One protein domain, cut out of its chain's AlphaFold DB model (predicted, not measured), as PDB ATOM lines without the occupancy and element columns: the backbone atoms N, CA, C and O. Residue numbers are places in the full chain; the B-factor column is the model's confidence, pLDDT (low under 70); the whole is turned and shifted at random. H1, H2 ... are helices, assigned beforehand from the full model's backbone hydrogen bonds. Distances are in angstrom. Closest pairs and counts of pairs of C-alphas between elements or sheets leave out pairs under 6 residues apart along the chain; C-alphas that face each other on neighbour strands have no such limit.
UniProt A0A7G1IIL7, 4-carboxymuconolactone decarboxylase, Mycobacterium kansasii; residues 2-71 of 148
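What this domain is: This is residues 2 to 71 of the 148 residues of the protein "4-carboxymuconolactone decarboxylase" of Mycobacterium kansasii (UniProt A0A7G1IIL7). One long helix, H1, makes the longest axis; H3 crosses its later part, and short H2 makes a corner at its far end. Residues 2 to 19 stick out as a free arm. The 70 printed residues, with three named helices in the order H1, H2, H3, are all helix in class and loose, with a radius of gyration of the C-alphas of 15.7 A and spans of 51 by 32 by 13 A.

Where its parts are: H1, residues 7 to 36, runs 42.9 A from C-alpha 7 at (-28.820, 25.957, 45.611). H2 is residues 38 to 46, 12.1 A. H3, residues 53 to 67, runs 19.9 A to C-alpha 67 at (-37.485, -4.924, 47.446).

How they stand to each other: H1 touches H2 only at the corner, and only just, with 3 pairs of C-alphas within 8 A, the closest Arg 33 and Val 41 at 6.1 A. With residues 21 to 32 alone, H1 touches H3, about perpendicular at 88 degrees; the closest C-alphas, Gly 28 and Gly 65, are 3.4 A apart. H2 and H3 are only just apart, at 8.4 A. Every O i to N i+4 pair is within hydrogen-bond range in H1 and H2, and 9 of 11 in H3.

The domain as a whole: The printed part has no cut and no long link; residues 2 to 4 are under pLDDT 70.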
ATOM      1  N   ALA A   2     -30.462  28.091  55.514       61.44
ATOM      2  CA  ALA A   2     -31.719  27.969  54.790       61.44
ATOM      3  C   ALA A   2     -31.470  27.341  53.401       61.44
ATOM      4  O   ALA A   2     -30.406  27.554  52.824       61.44
ATOM      5  N   PRO A   3     -32.436  26.606  52.820       59.47
ATOM      6  CA  PRO A   3     -32.308  25.995  51.493       59.47
ATOM      7  C   PRO A   3     -31.848  26.949  50.373       59.47
ATOM      8  O   PRO A   3     -31.185  26.528  49.431       59.47
ATOM      9  N   ALA A   4     -32.149  28.246  50.496       67.25
ATOM     10  CA  ALA A   4     -31.740  29.284  49.548       67.25
ATOM     11  C   ALA A   4     -30.228  29.596  49.556       67.25
ATOM     12  O   ALA A   4     -29.736  30.235  48.632       67.25
ATOM     13  N   GLU A   5     -29.485  29.145  50.572       76.00
ATOM     14  CA  GLU A   5     -28.057  29.447  50.749       76.00
ATOM     15  C   GLU A   5     -27.137  28.389  50.103       76.00
ATOM     16  O   GLU A   5     -25.931  28.603  50.020       76.00
ATOM     17  N   VAL A   6     -27.683  27.257  49.628       89.12
ATOM     18  CA  VAL A   6     -26.932  26.150  48.985       89.12
ATOM     19  C   VAL A   6     -27.647  25.563  47.751       89.12
ATOM     20  O   VAL A   6     -27.890  24.352  47.680       89.12
ATOM     21  N   PRO A   7     -27.999  26.387  46.747       88.06
ATOM     22  CA  PRO A   7     -28.820  25.957  45.611       88.06
ATOM     23  C   PRO A   7     -28.213  24.784  44.824       88.06
ATOM     24  O   PRO A   7     -28.934  23.859  44.453       88.06
ATOM     25  N   GLU A   8     -26.892  24.758  44.631       90.94
ATOM     26  CA  GLU A   8     -26.215  23.670  43.907       90.94
ATOM     27  C   GLU A   8     -26.277  22.331  44.653       90.94
ATOM     28  O   GLU A   8     -26.496  21.284  44.044       90.94
ATOM     29  N   GLN A   9     -26.133  22.346  45.982       91.44
ATOM     30  CA  GLN A   9     -26.200  21.126  46.788       91.44
ATOM     31  C   GLN A   9     -27.605  20.516  46.734       91.44
ATOM     32  O   GLN A   9     -27.745  19.304  46.566       91.44
ATOM     33  N   ILE A  10     -28.643  21.349  46.830       91.56
ATOM     34  CA  ILE A  10     -30.035  20.900  46.716       91.56
ATOM     35  C   ILE A  10     -30.319  20.375  45.312       91.56
ATOM     36  O   ILE A  10     -30.887  19.291  45.182       91.56
ATOM     37  N   ALA A  11     -29.886  21.089  44.271       91.75
ATOM     38  CA  ALA A  11     -30.042  20.639  42.892       91.75
ATOM     39  C   ALA A  11     -29.392  19.261  42.675       91.75
ATOM     40  O   ALA A  11     -30.030  18.360  42.133       91.75
ATOM     41  N   ASN A  12     -28.175  19.051  43.181       93.69
ATOM     42  CA  ASN A  12     -27.481  17.766  43.086       93.69
ATOM     43  C   ASN A  12     -28.210  16.639  43.835       93.69
ATOM     44  O   ASN A  12     -28.312  15.525  43.316       93.69
ATOM     45  N   LEU A  13     -28.756  16.914  45.025       93.69
ATOM     46  CA  LEU A  13     -29.552  15.938  45.778       93.69
ATOM     47  C   LEU A  13     -30.852  15.574  45.048       93.69
ATOM     48  O   LEU A  13     -31.188  14.391  44.967       93.69
ATOM     49  N   LEU A  14     -31.551  16.559  44.479       91.44
ATOM     50  CA  LEU A  14     -32.767  16.341  43.693       91.44
ATOM     51  C   LEU A  14     -32.475  15.533  42.424       91.44
ATOM     52  O   LEU A  14     -33.137  14.528  42.179       91.44
ATOM     53  N   ILE A  15     -31.444  15.902  41.660       92.69
ATOM     54  CA  ILE A  15     -31.014  15.151  40.470       92.69
ATOM     55  C   ILE A  15     -30.637  13.715  40.851       92.69
ATOM     56  O   ILE A  15     -31.032  12.769  40.170       92.69
ATOM     57  N   GLY A  16     -29.905  13.531  41.952       91.81
ATOM     58  CA  GLY A  16     -29.554  12.207  42.465       91.81
ATOM     59  C   GLY A  16     -30.778  11.372  42.848       91.81
ATOM     60  O   GLY A  16     -30.824  10.175  42.558       91.81
ATOM     61  N   HIS A  17     -31.789  11.992  43.460       90.50
ATOM     62  CA  HIS A  17     -33.047  11.335  43.806       90.50
ATOM     63  C   HIS A  17     -33.845  10.922  42.561       90.50
ATOM     64  O   HIS A  17     -34.278   9.775  42.469       90.50
ATOM     65  N   LEU A  18     -33.977  11.818  41.580       89.88
ATOM     66  CA  LEU A  18     -34.697  11.545  40.333       89.88
ATOM     67  C   LEU A  18     -34.025  10.426  39.526       89.88
ATOM     68  O   LEU A  18     -34.678   9.447  39.176       89.88
ATOM     69  N   ARG A  19     -32.695  10.484  39.351       90.38
ATOM     70  CA  ARG A  19     -31.922   9.424  38.673       90.38
ATOM     71  C   ARG A  19     -32.057   8.066  39.357       90.38
ATOM     72  O   ARG A  19     -32.059   7.031  38.693       90.38
ATOM     73  N   ARG A  20     -32.171   8.046  40.690       89.25
ATOM     74  CA  ARG A  20     -32.442   6.809  41.432       89.25
ATOM     75  C   ARG A  20     -33.808   6.232  41.058       89.25
ATOM     76  O   ARG A  20     -33.911   5.020  40.919       89.25
ATOM     77  N   GLY A  21     -34.827   7.072  40.880       87.44
ATOM     78  CA  GLY A  21     -36.152   6.650  40.414       87.44
ATOM     79  C   GLY A  21     -36.104   5.934  39.060       87.44
ATOM     80  O   GLY A  21     -36.676   4.851  38.921       87.44
ATOM     81  N   ASP A  22     -35.358   6.479  38.097       91.56
ATOM     82  CA  ASP A  22     -35.191   5.879  36.764       91.56
ATOM     83  C   ASP A  22     -34.432   4.544  36.817       91.56
ATOM     84  O   ASP A  22     -34.805   3.562  36.163       91.56
ATOM     85  N   ALA A  23     -33.391   4.478  37.653       93.31
ATOM     86  CA  ALA A  23     -32.627   3.254  37.876       93.31
ATOM     87  C   ALA A  23     -33.487   2.154  38.522       93.31
ATOM     88  O   ALA A  23     -33.432   1.002  38.089       93.31
ATOM     89  N   LEU A  24     -34.317   2.502  39.514       95.38
ATOM     90  CA  LEU A  24     -35.253   1.566  40.147       95.38
ATOM     91  C   LEU A  24     -36.289   1.054  39.149       95.38
ATOM     92  O   LEU A  24     -36.582  -0.135  39.144       95.38
ATOM     93  N   TYR A  25     -36.819   1.916  38.281       96.06
ATOM     94  CA  TYR A  25     -37.753   1.475  37.246       96.06
ATOM     95  C   TYR A  25     -37.104   0.469  36.291       96.06
ATOM     96  O   TYR A  25     -37.644  -0.610  36.062       96.06
ATOM     97  N   SER A  26     -35.913   0.794  35.788       96.75
ATOM     98  CA  SER A  26     -35.184  -0.052  34.836       96.75
ATOM     99  C   SER A  26     -34.819  -1.410  35.445       96.75
ATOM    100  O   SER A  26     -35.097  -2.454  34.855       96.75
ATOM    101  N   ALA A  27     -34.271  -1.408  36.665       96.75
ATOM    102  CA  ALA A  27     -33.982  -2.630  37.414       96.75
ATOM    103  C   ALA A  27     -35.260  -3.421  37.731       96.75
ATOM    104  O   ALA A  27     -35.266  -4.649  37.670       96.75
ATOM    105  N   GLY A  28     -36.358  -2.723  38.024       97.31
ATOM    106  CA  GLY A  28     -37.652  -3.331  38.287       97.31
ATOM    107  C   GLY A  28     -38.241  -4.028  37.075       97.31
ATOM    108  O   GLY A  28     -38.719  -5.149  37.201       97.31
ATOM    109  N   MET A  29     -38.146  -3.429  35.891       97.56
ATOM    110  CA  MET A  29     -38.586  -4.069  34.653       97.56
ATOM    111  C   MET A  29     -37.783  -5.332  34.336       97.56
ATOM    112  O   MET A  29     -38.374  -6.332  33.929       97.56
ATOM    113  N   ALA A  30     -36.463  -5.310  34.549       97.50
ATOM    114  CA  ALA A  30     -35.617  -6.492  34.385       97.50
ATOM    115  C   ALA A  30     -35.999  -7.595  35.389       97.50
ATOM    116  O   ALA A  30     -36.344  -8.705  34.990       97.50
ATOM    117  N   MET A  31     -36.060  -7.263  36.683       97.50
ATOM    118  CA  MET A  31     -36.417  -8.211  37.742       97.50
ATOM    119  C   MET A  31     -37.823  -8.796  37.553       97.50
ATOM    120  O   MET A  31     -38.027 -10.000  37.702       97.50
ATOM    121  N   ARG A  32     -38.808  -7.968  37.188       96.50
ATOM    122  CA  ARG A  32     -40.187  -8.412  36.945       96.50
ATOM    123  C   ARG A  32     -40.253  -9.438  35.813       96.50
ATOM    124  O   ARG A  32     -40.986 -10.414  35.942       96.50
ATOM    125  N   ARG A  33     -39.483  -9.240  34.737       96.88
ATOM    126  CA  ARG A  33     -39.376 -10.190  33.616       96.88
ATOM    127  C   ARG A  33     -38.694 -11.485  34.024       96.88
ATOM    128  O   ARG A  33     -39.224 -12.555  33.746       96.88
ATOM    129  N   GLU A  34     -37.592 -11.402  34.761       95.25
ATOM    130  CA  GLU A  34     -36.903 -12.591  35.269       95.25
ATOM    131  C   GLU A  34     -37.794 -13.441  36.186       95.25
ATOM    132  O   GLU A  34     -37.718 -14.664  36.149       95.25
ATOM    133  N   VAL A  35     -38.650 -12.815  36.999       94.50
ATOM    134  CA  VAL A  35     -39.505 -13.528  37.960       94.50
ATOM    135  C   VAL A  35     -40.808 -14.011  37.311       94.50
ATOM    136  O   VAL A  35     -41.145 -15.196  37.384       94.50
ATOM    137  N   LEU A  36     -41.551 -13.122  36.645       94.31
ATOM    138  CA  LEU A  36     -42.881 -13.429  36.102       94.31
ATOM    139  C   LEU A  36     -42.850 -13.999  34.674       94.31
ATOM    140  O   LEU A  36     -43.799 -14.668  34.264       94.31
ATOM    141  N   GLY A  37     -41.754 -13.798  33.943       94.00
ATOM    142  CA  GLY A  37     -41.594 -14.168  32.538       94.00
ATOM    143  C   GLY A  37     -42.060 -13.076  31.571       94.00
ATOM    144  O   GLY A  37     -43.042 -12.373  31.826       94.00
ATOM    145  N   ASP A  38     -41.384 -12.972  30.426       94.31
ATOM    146  CA  ASP A  38     -41.609 -11.912  29.432       94.31
ATOM    147  C   ASP A  38     -43.056 -11.851  28.948       94.31
ATOM    148  O   ASP A  38     -43.687 -10.801  29.017       94.31
ATOM    149  N   ALA A  39     -43.635 -12.989  28.553       92.12
ATOM    150  CA  ALA A  39     -45.010 -13.041  28.057       92.12
ATOM    151  C   ALA A  39     -46.038 -12.520  29.078       92.12
ATOM    152  O   ALA A  39     -47.048 -11.925  28.703       92.12
ATOM    153  N   HIS A  40     -45.799 -12.727  30.378       91.12
ATOM    154  CA  HIS A  40     -46.659 -12.165  31.415       91.12
ATOM    155  C   HIS A  40     -46.498 -10.642  31.491       91.12
ATOM    156  O   HIS A  40     -47.495  -9.922  31.513       91.12
ATOM    157  N   VAL A  41     -45.256 -10.154  31.508       94.06
ATOM    158  CA  VAL A  41     -44.967  -8.720  31.612       94.06
ATOM    159  C   VAL A  41     -45.496  -7.955  30.402       94.06
ATOM    160  O   VAL A  41     -46.141  -6.927  30.587       94.06
ATOM    161  N   GLU A  42     -45.324  -8.477  29.189       94.94
ATOM    162  CA  GLU A  42     -45.846  -7.844  27.973       94.94
ATOM    163  C   GLU A  42     -47.379  -7.753  27.986       94.94
ATOM    164  O   GLU A  42     -47.938  -6.696  27.691       94.94
ATOM    165  N   ARG A  43     -48.087  -8.803  28.433       93.06
ATOM    166  CA  ARG A  43     -49.550  -8.740  28.622       93.06
ATOM    167  C   ARG A  43     -49.962  -7.697  29.665       93.06
ATOM    168  O   ARG A  43     -50.956  -6.998  29.470       93.06
ATOM    169  N   ALA A  44     -49.211  -7.571  30.758       91.25
ATOM    170  CA  ALA A  44     -49.494  -6.577  31.793       91.25
ATOM    171  C   ALA A  44     -49.271  -5.138  31.286       91.25
ATOM    172  O   ALA A  44     -50.083  -4.255  31.559       91.25
ATOM    173  N   ILE A  45     -48.217  -4.901  30.497       92.94
ATOM    174  CA  ILE A  45     -47.972  -3.601  29.852       92.94
ATOM    175  C   ILE A  45     -49.096  -3.286  28.860       92.94
ATOM    176  O   ILE A  45     -49.679  -2.209  28.926       92.94
ATOM    177  N   ALA A  46     -49.449  -4.234  27.989       95.44
ATOM    178  CA  ALA A  46     -50.467  -4.037  26.956       95.44
ATOM    179  C   ALA A  46     -51.867  -3.731  27.518       95.44
ATOM    180  O   ALA A  46     -52.666  -3.066  26.864       95.44
ATOM    181  N   THR A  47     -52.166  -4.204  28.729       94.25
ATOM    182  CA  THR A  47     -53.440  -3.951  29.425       94.25
ATOM    183  C   THR A  47     -53.381  -2.754  30.381       94.25
ATOM    184  O   THR A  47     -54.374  -2.442  31.043       94.25
ATOM    185  N   THR A  48     -52.244  -2.054  30.459       95.50
ATOM    186  CA  THR A  48     -52.118  -0.844  31.277       95.50
ATOM    187  C   THR A  48     -52.965   0.280  30.684       95.50
ATOM    188  O   THR A  48     -52.881   0.601  29.503       95.50
ATOM    189  N   THR A  49     -53.782   0.900  31.530       97.12
ATOM    190  CA  THR A  49     -54.647   2.029  31.171       97.12
ATOM    191  C   THR A  49     -54.177   3.283  31.899       97.12
ATOM    192  O   THR A  49     -53.430   3.186  32.870       97.12
ATOM    193  N   ALA A  50     -54.671   4.461  31.511       97.25
ATOM    194  CA  ALA A  50     -54.406   5.693  32.261       97.25
ATOM    195  C   ALA A  50     -54.810   5.580  33.746       97.25
ATOM    196  O   ALA A  50     -54.145   6.140  34.607       97.25
ATOM    197  N   PHE A  51     -55.859   4.805  34.055       97.00
ATOM    198  CA  PHE A  51     -56.311   4.572  35.429       97.00
ATOM    199  C   PHE A  51     -55.343   3.695  36.242       97.00
ATOM    200  O   PHE A  51     -55.243   3.853  37.455       97.00
ATOM    201  N   THR A  52     -54.628   2.769  35.596       96.38
ATOM    202  CA  THR A  52     -53.734   1.813  36.274       96.38
ATOM    203  C   THR A  52     -52.247   2.133  36.122       96.38
ATOM    204  O   THR A  52     -51.430   1.480  36.773       96.38
ATOM    205  N   ALA A  53     -51.887   3.127  35.306       96.56
ATOM    206  CA  ALA A  53     -50.504   3.467  34.977       96.56
ATOM    207  C   ALA A  53     -49.658   3.763  36.224       96.56
ATOM    208  O   ALA A  53     -48.653   3.088  36.439       96.56
ATOM    209  N   ASP A  54     -50.110   4.673  37.090       96.62
ATOM    210  CA  ASP A  54     -49.370   5.058  38.301       96.62
ATOM    211  C   ASP A  54     -49.194   3.878  39.270       96.62
ATOM    212  O   ASP A  54     -48.165   3.738  39.930       96.62
ATOM    213  N   PHE A  55     -50.171   2.969  39.320       95.94
ATOM    214  CA  PHE A  55     -50.082   1.761  40.136       95.94
ATOM    215  C   PHE A  55     -49.059   0.762  39.576       95.94
ATOM    216  O   PHE A  55     -48.247   0.222  40.332       95.94
ATOM    217  N   GLN A  56     -49.054   0.536  38.258       95.88
ATOM    218  CA  GLN A  56     -48.069  -0.331  37.598       95.88
ATOM    219  C   GLN A  56     -46.652   0.223  37.735       95.88
ATOM    220  O   GLN A  56     -45.702  -0.522  37.986       95.88
ATOM    221  N   ASP A  57     -46.519   1.534  37.602       95.94
ATOM    222  CA  ASP A  57     -45.279   2.271  37.755       95.94
ATOM    223  C   ASP A  57     -44.745   2.189  39.200       95.94
ATOM    224  O   ASP A  57     -43.600   1.777  39.423       95.94
ATOM    225  N   MET A  58     -45.607   2.426  40.196       96.50
ATOM    226  CA  MET A  58     -45.290   2.245  41.615       96.50
ATOM    227  C   MET A  58     -44.840   0.809  41.926       96.50
ATOM    228  O   MET A  58     -43.821   0.620  42.593       96.50
ATOM    229  N   ILE A  59     -45.564  -0.212  41.451       95.75
ATOM    230  CA  ILE A  59     -45.194  -1.621  41.667       95.75
ATOM    231  C   ILE A  59     -43.845  -1.931  41.016       95.75
ATOM    232  O   ILE A  59     -42.990  -2.565  41.640       95.75
ATOM    233  N   THR A  60     -43.629  -1.462  39.787       97.12
ATOM    234  CA  THR A  60     -42.374  -1.663  39.053       97.12
ATOM    235  C   THR A  60     -41.189  -1.106  39.830       97.12
ATOM    236  O   THR A  60     -40.218  -1.830  40.049       97.12
ATOM    237  N   ARG A  61     -41.277   0.128  40.341       97.31
ATOM    238  CA  ARG A  61     -40.175   0.718  41.117       97.31
ATOM    239  C   ARG A  61     -40.013   0.102  42.499       97.31
ATOM    240  O   ARG A  61     -38.894  -0.210  42.889       97.31
ATOM    241  N   ASN A  62     -41.097  -0.061  43.252       95.81
ATOM    242  CA  ASN A  62     -41.000  -0.368  44.681       95.81
ATOM    243  C   ASN A  62     -40.875  -1.866  44.956       95.81
ATOM    244  O   ASN A  62     -40.042  -2.279  45.765       95.81
ATOM    245  N   VAL A  63     -41.680  -2.688  44.282       96.38
ATOM    246  CA  VAL A  63     -41.659  -4.139  44.480       96.38
ATOM    247  C   VAL A  63     -40.468  -4.713  43.732       96.38
ATOM    248  O   VAL A  63     -39.552  -5.250  44.354       96.38
ATOM    249  N   TRP A  64     -40.456  -4.544  42.412       97.31
ATOM    250  CA  TRP A  64     -39.482  -5.207  41.554       97.31
ATOM    251  C   TRP A  64     -38.125  -4.515  41.593       97.31
ATOM    252  O   TRP A  64     -37.118  -5.174  41.819       97.31
ATOM    253  N   GLY A  65     -38.098  -3.191  41.435       96.50
ATOM    254  CA  GLY A  65     -36.868  -2.397  41.429       96.50
ATOM    255  C   GLY A  65     -36.269  -2.162  42.808       96.50
ATOM    256  O   GLY A  65     -35.061  -1.975  42.923       96.50
ATOM    257  N   GLY A  66     -37.112  -2.176  43.839       95.94
ATOM    258  CA  GLY A  66     -36.758  -1.901  45.222       95.94
ATOM    259  C   GLY A  66     -36.540  -3.181  46.013       95.94
ATOM    260  O   GLY A  66     -35.409  -3.573  46.264       95.94
ATOM    261  N   ILE A  67     -37.610  -3.825  46.479       96.94
ATOM    262  CA  ILE A  67     -37.485  -4.924  47.446       96.94
ATOM    263  C   ILE A  67     -36.871  -6.185  46.836       96.94
ATOM    264  O   ILE A  67     -36.020  -6.795  47.488       96.94
ATOM    265  N   TRP A  68     -37.269  -6.579  45.625       97.38
ATOM    266  CA  TRP A  68     -36.811  -7.823  44.989       97.38
ATOM    267  C   TRP A  68     -35.348  -7.789  44.528       97.38
ATOM    268  O   TRP A  68     -34.715  -8.839  44.464       97.38
ATOM    269  N   THR A  69     -34.785  -6.607  44.277       95.88
ATOM    270  CA  THR A  69     -33.372  -6.416  43.893       95.88
ATOM    271  C   THR A  69     -32.435  -6.259  45.090       95.88
ATOM    272  O   THR A  69     -31.215  -6.260  44.920       95.88
ATOM    273  N   ARG A  70     -32.960  -6.111  46.315       96.19
ATOM    274  CA  ARG A  70     -32.115  -5.944  47.505       96.19
ATOM    275  C   ARG A  70     -31.288  -7.200  47.788       96.19
ATOM    276  O   ARG A  70     -31.828  -8.309  47.730       96.19
ATOM    277  N   PRO A  71     -30.031  -7.036  48.230       94.00
ATOM    278  CA  PRO A  71     -29.269  -8.145  48.783       94.00
ATOM    279  C   PRO A  71     -29.880  -8.612  50.116       94.00
ATOM    280  O   PRO A  71     -30.635  -7.880  50.761       94.00
TER     281      PRO A  71